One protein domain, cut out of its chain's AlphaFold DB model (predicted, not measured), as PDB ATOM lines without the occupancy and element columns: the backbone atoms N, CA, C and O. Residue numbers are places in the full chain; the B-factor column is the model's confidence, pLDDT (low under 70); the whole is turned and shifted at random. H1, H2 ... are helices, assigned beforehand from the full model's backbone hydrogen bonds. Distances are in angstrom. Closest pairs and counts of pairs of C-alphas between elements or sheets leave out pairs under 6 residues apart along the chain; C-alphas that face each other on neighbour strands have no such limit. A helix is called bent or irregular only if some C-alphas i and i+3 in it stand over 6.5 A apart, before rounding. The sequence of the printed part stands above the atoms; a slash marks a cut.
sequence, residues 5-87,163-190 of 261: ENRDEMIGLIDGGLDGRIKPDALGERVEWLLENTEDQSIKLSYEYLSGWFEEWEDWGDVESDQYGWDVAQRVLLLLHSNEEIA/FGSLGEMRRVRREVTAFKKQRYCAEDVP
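AT A GLANCE: This is residues 5 to 87 and 163 to 190 of the 261 residues of an uncharacterized protein of Poriferisphaera corsica (UniProt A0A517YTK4). Four helical pieces, H1, H2, the first arm of the bent helix H3 and H4, lie side by side in a short bundle, each running opposite to the next round the ring, while the second arm of H3 turns aside past the start of H2. H5 is set slantwise on the closing turns of H4, and from it residues 176 to 190, with no named element, run back past H4 towards the other end of the bundle. You will find 111 residues printed with five named helices, in the order H1 H2 H3 H4 H5, and no named strand; the class is all helix. The whole is compact, with a radius of gyration of the C-alphas of 13.7 A, and spans 36 by 34 by 21 A.

IN THESE COORDINATES: Start with the longest helix, H3, residues 41 to 60, with C-alpha 41 at (15.674, 43.134, 20.031). By its hydrogen bonds it was assigned as one helix, but it is bent: C-alphas 49 and 52 are 7.5 A apart. Its arms are H3a, residues 41 to 49, and H3b, residues 52 to 60. Find H1 from C-alpha 5 at (11.240, 40.883, 32.780) to residue 18, 20.0 A long; H2, residues 24 to 37, measures 20.1 A, and H4, residues 67 to 81, 21.0 A. H5, residues 166 to 175, runs 14.4 A and ends with C-alpha 175 at (23.970, 54.955, 36.359).

HOW THE PARTS SIT: Begin at H3a, which stands at a steep tilt of 46 degrees to H3b. H3a touches H4, the closest C-alphas being those of Ser 46 and Val 76, 6.2 A apart, at a shallow tilt of 7 degrees, opposite ways. H2 and H3a are a helical hairpin that only just touches, with 3 pairs of C-alphas within 8 A, the closest those of Leu 35 and Lys 44 at 6.2 A. H2 touches H3b with residues 24 to 28 alone; the C-alphas of Pro 24 and Glu 58 come closest, 5.1 A. H1 and H2 form a helical hairpin at 12 degrees, closest at the C-alphas of Leu 13 and Leu 27, 6.6 A. H1 touches H4 at a shallow tilt of 24 degrees, opposite ways, closest at the C-alphas of Arg 7 and Leu 80, 5.7 A. H2 and H4 are apart. H4 only just touches H5, with residues 78 to 79 alone and 3 pairs within 8 A, at a steep tilt of 49 degrees; the C-alphas of Leu 78 and Arg 173 are closest, 7.0 A. In H1, H2, H3a, H3b, H4 and H5 every O i to N i+4 pair is within hydrogen-bond range.

THE WHOLE: The C-alphas farthest apart are those of Glu 39 and Pro 190, 40.1 A. Residues 88 to 162 are not printed, and C-alphas 87 and 163 lie 5.6 A apart across the cut. Of the links printed whole, none is long. Look for pLDDT under 70 at residues 52 to 53, 55 to 66, 68 and 185 to 190; the mean of the printed part is 78.9.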
ATOM      1  N   GLU A   5      11.359  42.270  32.327       90.06
ATOM      2  CA  GLU A   5      11.240  40.883  32.780       90.06
ATOM      3  C   GLU A   5      12.150  39.958  31.965       90.06
ATOM      4  O   GLU A   5      13.018  39.302  32.531       90.06
ATOM      5  N   ASN A   6      12.064  40.024  30.633       89.94
ATOM      6  CA  ASN A   6      12.880  39.179  29.758       89.94
ATOM      7  C   ASN A   6      14.379  39.529  29.869       89.94
ATOM      8  O   ASN A   6      15.236  38.658  29.736       89.94
ATOM      9  N   ARG A   7      14.729  40.804  30.110       89.00
ATOM     10  CA  ARG A   7      16.128  41.212  30.339       89.00
ATOM     11  C   ARG A   7      16.661  40.681  31.664       89.00
ATOM     12  O   ARG A   7      17.795  40.217  31.698       89.00
ATOM     13  N   ASP A   8      15.869  40.754  32.729       91.62
ATOM     14  CA  ASP A   8      16.241  40.229  34.044       91.62
ATOM     15  C   ASP A   8      16.357  38.693  34.011       91.62
ATOM     16  O   ASP A   8      17.268  38.134  34.623       91.62
ATOM     17  N   GLU A   9      15.520  38.017  33.220       91.44
ATOM     18  CA  GLU A   9      15.649  36.584  32.943       91.44
ATOM     19  C   GLU A   9      16.947  36.265  32.187       91.44
ATOM     20  O   GLU A   9      17.719  35.412  32.627       91.44
ATOM     21  N   MET A  10      17.262  37.014  31.124       90.88
ATOM     22  CA  MET A  10      18.521  36.872  30.381       90.88
ATOM     23  C   MET A  10      19.753  37.112  31.269       90.88
ATOM     24  O   MET A  10      20.735  36.378  31.178       90.88
ATOM     25  N   ILE A  11      19.703  38.108  32.163       91.62
ATOM     26  CA  ILE A  11      20.751  38.349  33.167       91.62
ATOM     27  C   ILE A  11      20.917  37.121  34.061       91.62
ATOM     28  O   ILE A  11      22.038  36.655  34.248       91.62
ATOM     29  N   GLY A  12      19.815  36.579  34.583       89.50
ATOM     30  CA  GLY A  12      19.840  35.404  35.451       89.50
ATOM     31  C   GLY A  12      20.430  34.167  34.769       89.50
ATOM     32  O   GLY A  12      21.155  33.406  35.412       89.50
ATOM     33  N   LEU A  13      20.163  33.989  33.474       89.50
ATOM     34  CA  LEU A  13      20.750  32.921  32.666       89.50
ATOM     35  C   LEU A  13      22.261  33.114  32.491       89.50
ATOM     36  O   LEU A  13      23.023  32.195  32.782       89.50
ATOM     37  N   ILE A  14      22.707  34.310  32.096       87.38
ATOM     38  CA  ILE A  14      24.134  34.603  31.891       87.38
ATOM     39  C   ILE A  14      24.914  34.501  33.211       87.38
ATOM     40  O   ILE A  14      25.944  33.835  33.249       87.38
ATOM     41  N   ASP A  15      24.428  35.105  34.299       87.38
ATOM     42  CA  ASP A  15      25.068  35.024  35.623       87.38
ATOM     43  C   ASP A  15      25.069  33.586  36.155       87.38
ATOM     44  O   ASP A  15      26.065  33.108  36.700       87.38
ATOM     45  N   GLY A  16      23.955  32.868  35.989       83.38
ATOM     46  CA  GLY A  16      23.860  31.456  36.343       83.38
ATOM     47  C   GLY A  16      24.848  30.603  35.554       83.38
ATOM     48  O   GLY A  16      25.395  29.648  36.107       83.38
ATOM     49  N   GLY A  17      25.109  30.977  34.303       79.38
ATOM     50  CA  GLY A  17      26.118  30.353  33.473       79.38
ATOM     51  C   GLY A  17      27.545  30.649  33.954       79.38
ATOM     52  O   GLY A  17      28.301  29.736  34.270       79.38
ATOM     53  N   LEU A  18      27.891  31.929  34.109       78.38
ATOM     54  CA  LEU A  18      29.216  32.380  34.564       78.38
ATOM     55  C   LEU A  18      29.609  31.820  35.940       78.38
ATOM     56  O   LEU A  18      30.773  31.496  36.163       78.38
ATOM     57  N   ASP A  19      28.642  31.676  36.848       79.50
ATOM     58  CA  ASP A  19      28.858  31.104  38.180       79.50
ATOM     59  C   ASP A  19      28.840  29.556  38.184       79.50
ATOM     60  O   ASP A  19      28.913  28.942  39.251       79.50
ATOM     61  N   GLY A  20      28.660  28.908  37.025       74.31
ATOM     62  CA  GLY A  20      28.582  27.447  36.883       74.31
ATOM     63  C   GLY A  20      27.327  26.806  37.491       74.31
ATOM     64  O   GLY A  20      27.261  25.587  37.658       74.31
ATOM     65  N   ARG A  21      26.317  27.607  37.852       81.81
ATOM     66  CA  ARG A  21      25.041  27.131  38.420       81.81
ATOM     67  C   ARG A  21      24.127  26.517  37.363       81.81
ATOM     68  O   ARG A  21      23.308  25.658  37.689       81.81
ATOM     69  N   ILE A  22      24.249  26.971  36.121       81.38
ATOM     70  CA  ILE A  22      23.532  26.454  34.956       81.38
ATOM     71  C   ILE A  22      24.564  25.777  34.057       81.38
ATOM     72  O   ILE A  22      25.597  26.364  33.748       81.38
ATOM     73  N   LYS A  23      24.295  24.527  33.671       79.69
ATOM     74  CA  LYS A  23      25.141  23.786  32.727       79.69
ATOM     75  C   LYS A  23      24.953  24.322  31.299       79.69
ATOM     76  O   LYS A  23      23.840  24.762  31.017       79.69
ATOM     77  N   PRO A  24      25.963  24.213  30.415       73.31
ATOM     78  CA  PRO A  24      25.887  24.692  29.030       73.31
ATOM     79  C   PRO A  24      24.622  24.242  28.289       73.31
ATOM     80  O   PRO A  24      23.847  25.088  27.859       73.31
ATOM     81  N   ASP A  25      24.333  22.939  28.278       78.88
ATOM     82  CA  ASP A  25      23.179  22.371  27.564       78.88
ATOM     83  C   ASP A  25      21.854  22.994  28.045       78.88
ATOM     84  O   ASP A  25      21.002  23.427  27.272       78.88
ATOM     85  N   ALA A  26      21.702  23.114  29.368       82.88
ATOM     86  CA  ALA A  26      20.509  23.687  29.986       82.88
ATOM     87  C   ALA A  26      20.424  25.211  29.812       82.88
ATOM     88  O   ALA A  26      19.343  25.788  29.942       82.88
ATOM     89  N   LEU A  27      21.555  25.880  29.588       83.25
ATOM     90  CA  LEU A  27      21.599  27.299  29.281       83.25
ATOM     91  C   LEU A  27      21.117  27.542  27.852       83.25
ATOM     92  O   LEU A  27      20.263  28.406  27.669       83.25
ATOM     93  N   GLY A  28      21.603  26.753  26.889       81.69
ATOM     94  CA  GLY A  28      21.190  26.812  25.486       81.69
ATOM     95  C   GLY A  28      19.676  26.692  25.335       81.69
ATOM     96  O   GLY A  28      19.039  27.617  24.837       81.69
ATOM     97  N   GLU A  29      19.080  25.633  25.894       85.00
ATOM     98  CA  GLU A  29      17.626  25.404  25.839       85.00
ATOM     99  C   GLU A  29      16.811  26.563  26.442       85.00
ATOM    100  O   GLU A  29      15.789  26.987  25.898       85.00
ATOM    101  N   ARG A  30      17.251  27.104  27.587       88.44
ATOM    102  CA  ARG A  30      16.543  28.202  28.269       88.44
ATOM    103  C   ARG A  30      16.651  29.516  27.513       88.44
ATOM    104  O   ARG A  30      15.694  30.286  27.483       88.44
ATOM    105  N   VAL A  31      17.817  29.784  26.932       86.88
ATOM    106  CA  VAL A  31      18.039  30.980  26.126       86.88
ATOM    107  C   VAL A  31      17.247  30.888  24.824       86.88
ATOM    108  O   VAL A  31      16.597  31.865  24.460       86.88
ATOM    109  N   GLU A  32      17.214  29.730  24.165       87.12
ATOM    110  CA  GLU A  32      16.403  29.505  22.964       87.12
ATOM    111  C   GLU A  32      14.914  29.751  23.241       87.12
ATOM    112  O   GLU A  32      14.283  30.561  22.558       87.12
ATOM    113  N   TRP A  33      14.384  29.179  24.328       89.94
ATOM    114  CA  TRP A  33      13.010  29.437  24.763       89.94
ATOM    115  C   TRP A  33      12.740  30.933  25.000       89.94
ATOM    116  O   TRP A  33      11.719  31.467  24.555       89.94
ATOM    117  N   LEU A  34      13.659  31.645  25.659       89.62
ATOM    118  CA  LEU A  34      13.521  33.082  25.908       89.62
ATOM    119  C   LEU A  34      13.509  33.894  24.601       89.62
ATOM    120  O   LEU A  34      12.775  34.879  24.484       89.62
ATOM    121  N   LEU A  35      14.302  33.491  23.608       88.06
ATOM    122  CA  LEU A  35      14.397  34.162  22.309       88.06
ATOM    123  C   LEU A  35      13.138  33.994  21.458       88.06
ATOM    124  O   LEU A  35      12.742  34.946  20.774       88.06
ATOM    125  N   GLU A  36      12.508  32.821  21.515       88.94
ATOM    126  CA  GLU A  36      11.230  32.550  20.849       88.94
ATOM    127  C   GLU A  36      10.082  33.360  21.460       88.94
ATOM    128  O   GLU A  36       9.210  33.847  20.739       88.94
ATOM    129  N   ASN A  37      10.114  33.566  22.780       88.31
ATOM    130  CA  ASN A  37       9.043  34.227  23.530       88.31
ATOM    131  C   ASN A  37       9.256  35.737  23.741       88.31
ATOM    132  O   ASN A  37       8.413  36.406  24.345       88.31
ATOM    133  N   THR A  38      10.351  36.312  23.232       87.19
ATOM    134  CA  THR A  38      10.645  37.746  23.361       87.19
ATOM    135  C   THR A  38      10.580  38.499  22.030       87.19
ATOM    136  O   THR A  38      11.091  38.068  20.992       87.19
ATOM    137  N   GLU A  39      10.024  39.709  22.070       85.75
ATOM    138  CA  GLU A  39      10.140  40.701  20.990       85.75
ATOM    139  C   GLU A  39      11.251  41.739  21.251       85.75
ATOM    140  O   GLU A  39      11.499  42.610  20.409       85.75
ATOM    141  N   ASP A  40      11.936  41.673  22.402       84.81
ATOM    142  CA  ASP A  40      13.015  42.609  22.734       84.81
ATOM    143  C   ASP A  40      14.260  42.316  21.883       84.81
ATOM    144  O   ASP A  40      14.993  41.347  22.092       84.81
ATOM    145  N   GLN A  41      14.514  43.200  20.919       81.44
ATOM    146  CA  GLN A  41      15.674  43.134  20.031       81.44
ATOM    147  C   GLN A  41      17.002  43.191  20.788       81.44
ATOM    148  O   GLN A  41      17.981  42.612  20.326       81.44
ATOM    149  N   SER A  42      17.050  43.838  21.954       82.38
ATOM    150  CA  SER A  42      18.283  43.909  22.743       82.38
ATOM    151  C   SER A  42      18.664  42.546  23.308       82.38
ATOM    152  O   SER A  42      19.849  42.253  23.394       82.38
ATOM    153  N   ILE A  43      17.687  41.692  23.633       85.50
ATOM    154  CA  ILE A  43      17.934  40.318  24.092       85.50
ATOM    155  C   ILE A  43      18.428  39.461  22.930       85.50
ATOM    156  O   ILE A  43      19.443  38.786  23.068       85.50
ATOM    157  N   LYS A  44      17.775  39.557  21.764       84.50
ATOM    158  CA  LYS A  44      18.169  38.811  20.555       84.50
ATOM    159  C   LYS A  44      19.593  39.134  20.123       84.50
ATOM    160  O   LYS A  44      20.405  38.242  19.925       84.50
ATOM    161  N   LEU A  45      19.922  40.418  20.064       79.44
ATOM    162  CA  LEU A  45      21.268  40.870  19.738       79.44
ATOM    163  C   LEU A  45      22.277  40.563  20.859       79.44
ATOM    164  O   LEU A  45      23.428  40.274  20.563       79.44
ATOM    165  N   SER A  46      21.878  40.603  22.137       83.00
ATOM    166  CA  SER A  46      22.749  40.176  23.246       83.00
ATOM    167  C   SER A  46      23.098  38.695  23.142       83.00
ATOM    168  O   SER A  46      24.241  38.329  23.391       83.00
ATOM    169  N   TYR A  47      22.139  37.862  22.731       84.50
ATOM    170  CA  TYR A  47      22.390  36.461  22.427       84.50
ATOM    171  C   TYR A  47      23.318  36.293  21.228       84.50
ATOM    172  O   TYR A  47      24.305  35.589  21.356       84.50
ATOM    173  N   GLU A  48      23.086  36.991  20.110       77.50
ATOM    174  CA  GLU A  48      24.011  36.963  18.960       77.50
ATOM    175  C   GLU A  48      25.448  37.363  19.344       77.50
ATOM    176  O   GLU A  48      26.400  36.965  18.682       77.50
ATOM    177  N   TYR A  49      25.616  38.168  20.398       74.69
ATOM    178  CA  TYR A  49      26.922  38.550  20.935       74.69
ATOM    179  C   TYR A  49      27.597  37.481  21.794       74.69
ATOM    180  O   TYR A  49      28.812  37.544  21.994       74.69
ATOM    181  N   LEU A  50      26.808  36.568  22.352       76.56
ATOM    182  CA  LEU A  50      27.245  35.543  23.292       76.56
ATOM    183  C   LEU A  50      27.159  34.132  22.710       76.56
ATOM    184  O   LEU A  50      27.731  33.232  23.305       76.56
ATOM    185  N   SER A  51      26.496  33.930  21.572       75.69
ATOM    186  CA  SER A  51      26.246  32.616  20.970       75.69
ATOM    187  C   SER A  51      27.533  31.836  20.734       75.69
ATOM    188  O   SER A  51      27.638  30.726  21.230       75.69
ATOM    189  N   GLY A  52      28.555  32.425  20.107       67.94
ATOM    190  CA  GLY A  52      29.832  31.716  19.931       67.94
ATOM    191  C   GLY A  52      30.563  31.445  21.243       67.94
ATOM    192  O   GLY A  52      31.234  30.432  21.378       67.94
ATOM    193  N   TRP A  53      30.385  32.306  22.248       69.62
ATOM    194  CA  TRP A  53      30.923  32.042  23.583       69.62
ATOM    195  C   TRP A  53      30.179  30.893  24.286       69.62
ATOM    196  O   TRP A  53      30.799  30.118  25.011       69.62
ATOM    197  N   PHE A  54      28.868  30.759  24.064       70.62
ATOM    198  CA  PHE A  54      28.071  29.637  24.557       70.62
ATOM    199  C   PHE A  54      28.393  28.328  23.825       70.62
ATOM    200  O   PHE A  54      28.548  27.312  24.492       70.62
ATOM    201  N   GLU A  55      28.564  28.357  22.502       68.50
ATOM    202  CA  GLU A  55      28.962  27.192  21.693       68.50
ATOM    203  C   GLU A  55      30.345  26.668  22.114       68.50
ATOM    204  O   GLU A  55      30.508  25.477  22.368       68.50
ATOM    205  N   GLU A  56      31.332  27.555  22.298       64.50
ATOM    206  CA  GLU A  56      32.646  27.164  22.828       64.50
ATOM    207  C   GLU A  56      32.549  26.564  24.238       64.50
ATOM    208  O   GLU A  56      33.330  25.685  24.606       64.50
ATOM    209  N   TRP A  57      31.591  27.013  25.048       67.38
ATOM    210  CA  TRP A  57      31.388  26.439  26.370       67.38
ATOM    211  C   TRP A  57      30.751  25.042  26.314       67.38
ATOM    212  O   TRP A  57      31.179  24.146  27.046       67.38
ATOM    213  N   GLU A  58      29.761  24.842  25.446       65.75
ATOM    214  CA  GLU A  58      29.089  23.555  25.239       65.75
ATOM    215  C   GLU A  58      30.052  22.494  24.684       65.75
ATOM    216  O   GLU A  58      30.144  21.393  25.232       65.75
ATOM    217  N   ASP A  59      30.846  22.848  23.671       58.72
ATOM    218  CA  ASP A  59      31.747  21.916  22.988       58.72
ATOM    219  C   ASP A  59      32.934  21.463  23.854       58.72
ATOM    220  O   ASP A  59      33.401  20.323  23.749       58.72
ATOM    221  N   TRP A  60      33.462  22.355  24.698       53.88
ATOM    222  CA  TRP A  60      34.736  22.126  25.386       53.88
ATOM    223  C   TRP A  60      34.581  21.838  26.881       53.88
ATOM    224  O   TRP A  60      35.540  21.372  27.502       53.88
ATOM    225  N   GLY A  61      33.386  22.039  27.455       52.09
ATOM    226  CA  GLY A  61      33.012  21.670  28.830       52.09
ATOM    227  C   GLY A  61      33.679  22.497  29.937       52.09
ATOM    228  O   GLY A  61      33.083  22.704  30.992       52.09
ATOM    229  N   ASP A  62      34.871  23.021  29.675       54.56
ATOM    230  CA  ASP A  62      35.514  24.106  30.394       54.56
ATOM    231  C   ASP A  62      35.589  25.282  29.432       54.56
ATOM    232  O   ASP A  62      36.190  25.179  28.359       54.56
ATOM    233  N   VAL A  63      35.003  26.418  29.812       51.59
ATOM    234  CA  VAL A  63      35.304  27.657  29.106       51.59
ATOM    235  C   VAL A  63      36.804  27.881  29.311       51.59
ATOM    236  O   VAL A  63      37.224  28.352  30.372       51.59
ATOM    237  N   GLU A  64      37.631  27.615  28.297       52.56
ATOM    238  CA  GLU A  64      38.854  28.391  28.084       52.56
ATOM    239  C   GLU A  64      38.382  29.827  27.813       52.56
ATOM    240  O   GLU A  64      38.468  30.325  26.699       52.56
ATOM    241  N   SER A  65      37.763  30.477  28.811       56.56
ATOM    242  CA  SER A  65      37.202  31.806  28.657       56.56
ATOM    243  C   SER A  65      38.399  32.691  28.458       56.56
ATOM    244  O   SER A  65      39.101  33.032  29.403       56.56
ATOM    245  N   ASP A  66      38.693  33.023  27.209       65.12
ATOM    246  CA  ASP A  66      39.590  34.117  26.928       65.12
ATOM    247  C   ASP A  66      39.057  35.307  27.738       65.12
ATOM    248  O   ASP A  66      37.846  35.560  27.804       65.12
ATOM    249  N   GLN A  67      39.958  36.032  28.393       70.88
ATOM    250  CA  GLN A  67      39.630  37.266  29.093       70.88
ATOM    251  C   GLN A  67      38.784  38.191  28.201       70.88
ATOM    252  O   GLN A  67      37.934  38.933  28.701       70.88
ATOM    253  N   TYR A  68      38.985  38.115  26.882       69.19
ATOM    254  CA  TYR A  68      38.137  38.759  25.893       69.19
ATOM    255  C   TYR A  68      36.658  38.342  25.982       69.19
ATOM    256  O   TYR A  68      35.807  39.217  26.143       69.19
ATOM    257  N   GLY A  69      36.344  37.042  25.924       70.81
ATOM    258  CA  GLY A  69      34.975  36.523  26.031       70.81
ATOM    259  C   GLY A  69      34.322  36.894  27.365       70.81
ATOM    260  O   GLY A  69      33.193  37.389  27.395       70.81
ATOM    261  N   TRP A  70      35.083  36.812  28.462       77.69
ATOM    262  CA  TRP A  70      34.626  37.260  29.780       77.69
ATOM    263  C   TRP A  70      34.275  38.754  29.803       77.69
ATOM    264  O   TRP A  70      33.219  39.162  30.290       77.69
ATOM    265  N   ASP A  71      35.144  39.608  29.257       79.50
ATOM    266  CA  ASP A  71      34.886  41.045  29.184       79.50
ATOM    267  C   ASP A  71      33.706  41.379  28.254       79.50
ATOM    268  O   ASP A  71      33.031  42.387  28.489       79.50
ATOM    269  N   VAL A  72      33.431  40.567  27.226       78.62
ATOM    270  CA  VAL A  72      32.236  40.694  26.375       78.62
ATOM    271  C   VAL A  72      30.973  40.358  27.167       78.62
ATOM    272  O   VAL A  72      30.077  41.204  27.225       78.62
ATOM    273  N   ALA A  73      30.929  39.218  27.864       81.19
ATOM    274  CA  ALA A  73      29.803  38.831  28.720       81.19
ATOM    275  C   ALA A  73      29.482  39.904  29.771       81.19
ATOM    276  O   ALA A  73      28.338  40.335  29.913       81.19
ATOM    277  N   GLN A  74      30.508  40.450  30.427       86.38
ATOM    278  CA  GLN A  74      30.341  41.527  31.406       86.38
ATOM    279  C   GLN A  74      29.799  42.832  30.791       86.38
ATOM    280  O   GLN A  74      29.092  43.585  31.464       86.38
ATOM    281  N   ARG A  75      30.109  43.135  29.523       86.94
ATOM    282  CA  ARG A  75      29.546  44.303  28.820       86.94
ATOM    283  C   ARG A  75      28.087  44.082  28.439       86.94
ATOM    284  O   ARG A  75      27.299  45.014  28.576       86.94
ATOM    285  N   VAL A  76      27.741  42.878  27.990       87.75
ATOM    286  CA  VAL A  76      26.357  42.504  27.676       87.75
ATOM    287  C   VAL A  76      25.499  42.533  28.942       87.75
ATOM    288  O   VAL A  76      24.450  43.165  28.940       87.75
ATOM    289  N   LEU A  77      25.983  41.984  30.058       89.25
ATOM    290  CA  LEU A  77      25.313  42.087  31.358       89.25
ATOM    291  C   LEU A  77      25.073  43.542  31.775       89.25
ATOM    292  O   LEU A  77      23.963  43.908  32.157       89.25
ATOM    293  N   LEU A  78      26.093  44.401  31.665       90.25
ATOM    294  CA  LEU A  78      25.939  45.825  31.973       90.25
ATOM    295  C   LEU A  78      24.853  46.482  31.107       90.25
ATOM    296  O   LEU A  78      24.083  47.301  31.611       90.25
ATOM    297  N   LEU A  79      24.796  46.131  29.823       89.19
ATOM    298  CA  LEU A  79      23.777  46.626  28.909       89.19
ATOM    299  C   LEU A  79      22.381  46.125  29.300       89.19
ATOM    300  O   LEU A  79      21.468  46.940  29.389       89.19
ATOM    301  N   LEU A  80      22.217  44.830  29.573       88.94
ATOM    302  CA  LEU A  80      20.935  44.240  29.970       88.94
ATOM    303  C   LEU A  80      20.414  44.837  31.281       88.94
ATOM    304  O   LEU A  80      19.213  45.055  31.433       88.94
ATOM    305  N   HIS A  81      21.311  45.169  32.214       89.00
ATOM    306  CA  HIS A  81      20.925  45.874  33.431       89.00
ATOM    307  C   HIS A  81      20.497  47.323  33.174       89.00
ATOM    308  O   HIS A  81      19.744  47.876  33.978       89.00
ATOM    309  N   SER A  82      20.947  47.936  32.082       86.81
ATOM    310  CA  SER A  82      20.534  49.275  31.671       86.81
ATOM    311  C   SER A  82      19.235  49.253  30.852       86.81
ATOM    312  O   SER A  82      18.801  48.213  30.360       86.81
ATOM    313  N   ASN A  83      18.624  50.425  30.680       83.06
ATOM    314  CA  ASN A  83      17.507  50.619  29.746       83.06
ATOM    315  C   ASN A  83      17.983  51.101  28.364       83.06
ATOM    316  O   ASN A  83      17.169  51.560  27.569       83.06
ATOM    317  N   GLU A  84      19.286  51.040  28.091       80.88
ATOM    318  CA  GLU A  84      19.836  51.423  26.794       80.88
ATOM    319  C   GLU A  84      19.535  50.340  25.746       80.88
ATOM    320  O   GLU A  84      19.249  49.174  26.061       80.88
ATOM    321  N   GLU A  85      19.589  50.755  24.484       77.31
ATOM    322  CA  GLU A  85      19.532  49.880  23.318       77.31
ATOM    323  C   GLU A  85      20.937  49.693  22.741       77.31
ATOM    324  O   GLU A  85      21.841  50.503  22.954       77.31
ATOM    325  N   ILE A  86      21.129  48.612  21.991       72.62
ATOM    326  CA  ILE A  86      22.416  48.324  21.358       72.62
ATOM    327  C   ILE A  86      22.726  49.393  20.315       72.62
ATOM    328  O   ILE A  86      21.916  49.704  19.440       72.62
ATOM    329  N   ALA A  87      23.938  49.937  20.384       73.00
ATOM    330  CA  ALA A  87      24.383  50.977  19.480       73.00
ATOM    331  C   ALA A  87      24.736  50.383  18.109       73.00
ATOM    332  O   ALA A  87      25.873  49.969  17.869       73.00
ATOM    333  N   PHE A 163      27.919  48.980  23.493       80.50
ATOM    334  CA  PHE A 163      28.069  50.421  23.660       80.50
ATOM    335  C   PHE A 163      28.776  51.002  22.435       80.50
ATOM    336  O   PHE A 163      29.739  50.416  21.933       80.50
ATOM    337  N   GLY A 164      28.361  52.183  21.979       72.31
ATOM    338  CA  GLY A 164      28.984  52.880  20.852       72.31
ATOM    339  C   GLY A 164      30.364  53.453  21.191       72.31
ATOM    340  O   GLY A 164      31.183  53.692  20.299       72.31
ATOM    341  N   SER A 165      30.662  53.656  22.478       77.56
ATOM    342  CA  SER A 165      31.977  54.103  22.947       77.56
ATOM    343  C   SER A 165      32.301  53.662  24.380       77.56
ATOM    344  O   SER A 165      31.421  53.373  25.189       77.56
ATOM    345  N   LEU A 166      33.589  53.702  24.747       77.06
ATOM    346  CA  LEU A 166      34.020  53.509  26.140       77.06
ATOM    347  C   LEU A 166      33.476  54.596  27.083       77.06
ATOM    348  O   LEU A 166      33.293  54.337  28.270       77.06
ATOM    349  N   GLY A 167      33.251  55.814  26.578       81.81
ATOM    350  CA  GLY A 167      32.678  56.910  27.362       81.81
ATOM    351  C   GLY A 167      31.228  56.631  27.748       81.81
ATOM    352  O   GLY A 167      30.864  56.785  28.911       81.81
ATOM    353  N   GLU A 168      30.445  56.143  26.792       81.12
ATOM    354  CA  GLU A 168      29.061  55.705  26.984       81.12
ATOM    355  C   GLU A 168      28.972  54.529  27.957       81.12
ATOM    356  O   GLU A 168      28.277  54.625  28.963       81.12
ATOM    357  N   MET A 169      29.788  53.489  27.764       86.31
ATOM    358  CA  MET A 169      29.874  52.365  28.703       86.31
ATOM    359  C   MET A 169      30.191  52.833  30.132       86.31
ATOM    360  O   MET A 169      29.590  52.376  31.100       86.31
ATOM    361  N   ARG A 170      31.135  53.772  30.289       87.00
ATOM    362  CA  ARG A 170      31.481  54.342  31.601       87.00
ATOM    363  C   ARG A 170      30.353  55.180  32.193       87.00
ATOM    364  O   ARG A 170      30.247  55.212  33.415       87.00
ATOM    365  N   ARG A 171      29.560  55.874  31.371       90.38
ATOM    366  CA  ARG A 171      28.375  56.617  31.816       90.38
ATOM    367  C   ARG A 171      27.333  55.643  32.359       90.38
ATOM    368  O   ARG A 171      27.005  55.730  33.538       90.38
ATOM    369  N   VAL A 172      26.942  54.658  31.553       89.06
ATOM    370  CA  VAL A 172      25.958  53.630  31.930       89.06
ATOM    371  C   VAL A 172      26.408  52.880  33.181       89.06
ATOM    372  O   VAL A 172      25.633  52.684  34.110       89.06
ATOM    373  N   ARG A 173      27.701  52.547  33.286       88.81
ATOM    374  CA  ARG A 173      28.260  51.903  34.482       88.81
ATOM    375  C   ARG A 173      28.044  52.696  35.774       88.81
ATOM    376  O   ARG A 173      27.941  52.073  36.829       88.81
ATOM    377  N   ARG A 174      28.031  54.032  35.712       88.94
ATOM    378  CA  ARG A 174      27.776  54.899  36.877       88.94
ATOM    379  C   ARG A 174      26.290  54.993  37.212       88.94
ATOM    380  O   ARG A 174      25.961  55.187  38.373       88.94
ATOM    381  N   GLU A 175      25.427  54.875  36.210       89.75
ATOM    382  CA  GLU A 175      23.970  54.955  36.359       89.75
ATOM    383  C   GLU A 175      23.384  53.635  36.883       89.75
ATOM    384  O   GLU A 175      22.480  53.634  37.715       89.75
ATOM    385  N   VAL A 176      23.943  52.502  36.455       88.94
ATOM    386  CA  VAL A 176      23.497  51.161  36.841       88.94
ATOM    387  C   VAL A 176      24.226  50.696  38.106       88.94
ATOM    388  O   VAL A 176      25.322  50.127  38.052       88.94
ATOM    389  N   THR A 177      23.605  50.917  39.265       85.12
ATOM    390  CA  THR A 177      24.152  50.536  40.583       85.12
ATOM    391  C   THR A 177      24.055  49.039  40.875       85.12
ATOM    392  O   THR A 177      24.910  48.507  41.579       85.12
ATOM    393  N   ALA A 178      23.055  48.353  40.311       84.25
ATOM    394  CA  ALA A 178      22.830  46.920  40.512       84.25
ATOM    395  C   ALA A 178      23.909  46.036  39.863       84.25
ATOM    396  O   ALA A 178      24.181  44.939  40.343       84.25
ATOM    397  N   PHE A 179      24.561  46.517  38.801       88.00
ATOM    398  CA  PHE A 179      25.592  45.755  38.107       88.00
ATOM    399  C   PHE A 179      26.885  45.694  38.931       88.00
ATOM    400  O   PHE A 179      27.443  46.722  39.345       88.00
ATOM    401  N   LYS A 180      27.425  44.485  39.102       85.81
ATOM    402  CA  LYS A 180      28.715  44.232  39.748       85.81
ATOM    403  C   LYS A 180      29.605  43.453  38.789       85.81
ATOM    404  O   LYS A 180      29.332  42.297  38.503       85.81
ATOM    405  N   LYS A 181      30.699  44.078  38.336       84.44
ATOM    406  CA  LYS A 181      31.675  43.399  37.476       84.44
ATOM    407  C   LYS A 181      32.252  42.197  38.226       84.44
ATOM    408  O   LYS A 181      32.862  42.382  39.283       84.44
ATOM    409  N   GLN A 182      32.087  41.005  37.669       81.56
ATOM    410  CA  GLN A 182      32.715  39.800  38.192       81.56
ATOM    411  C   GLN A 182      34.192  39.759  37.782       81.56
ATOM    412  O   GLN A 182      34.576  40.179  36.682       81.56
ATOM    413  N   ARG A 183      35.048  39.298  38.699       79.38
ATOM    414  CA  ARG A 183      36.480  39.160  38.431       79.38
ATOM    415  C   ARG A 183      36.687  37.917  37.574       79.38
ATOM    416  O   ARG A 183      36.147  36.871  37.887       79.38
ATOM    417  N   TYR A 184      37.496  38.059  36.534       72.69
ATOM    418  CA  TYR A 184      37.965  36.926  35.754       72.69
ATOM    419  C   TYR A 184      38.848  36.029  36.637       72.69
ATOM    420  O   TYR A 184      39.877  36.493  37.145       72.69
ATOM    421  N   CYS A 185      38.423  34.787  36.864       65.44
ATOM    422  CA  CYS A 185      39.162  33.794  37.641       65.44
ATOM    423  C   CYS A 185      40.002  32.933  36.693       65.44
ATOM    424  O   CYS A 185      39.525  31.957  36.135       65.44
ATOM    425  N   ALA A 186      41.266  33.316  36.517       60.62
ATOM    426  CA  ALA A 186      42.214  32.616  35.648       60.62
ATOM    427  C   ALA A 186      42.863  31.376  36.302       60.62
ATOM    428  O   ALA A 186      43.704  30.735  35.679       60.62
ATOM    429  N   GLU A 187      42.562  31.094  37.574       54.00
ATOM    430  CA  GLU A 187      43.355  30.176  38.409       54.00
ATOM    431  C   GLU A 187      43.156  28.687  38.075       54.00
ATOM    432  O   GLU A 187      44.066  27.907  38.342       54.00
ATOM    433  N   ASP A 188      42.063  28.310  37.401       48.78
ATOM    434  CA  ASP A 188      41.736  26.903  37.113       48.78
ATOM    435  C   ASP A 188      41.844  26.510  35.629       48.78
ATOM    436  O   ASP A 188      41.635  25.350  35.279       48.78
ATOM    437  N   VAL A 189      42.218  27.434  34.738       47.78
ATOM    438  CA  VAL A 189      42.298  27.141  33.299       47.78
ATOM    439  C   VAL A 189      43.716  26.674  32.957       47.78
ATOM    440  O   VAL A 189      44.657  27.475  33.016       47.78
ATOM    441  N   PRO A 190      43.945  25.398  32.588       45.59
ATOM    442  CA  PRO A 190      45.255  24.971  32.126       45.59
ATOM    443  C   PRO A 190      45.605  25.753  30.853       45.59
ATOM    444  O   PRO A 190      45.071  25.487  29.784       45.59
TER     445      PRO A 190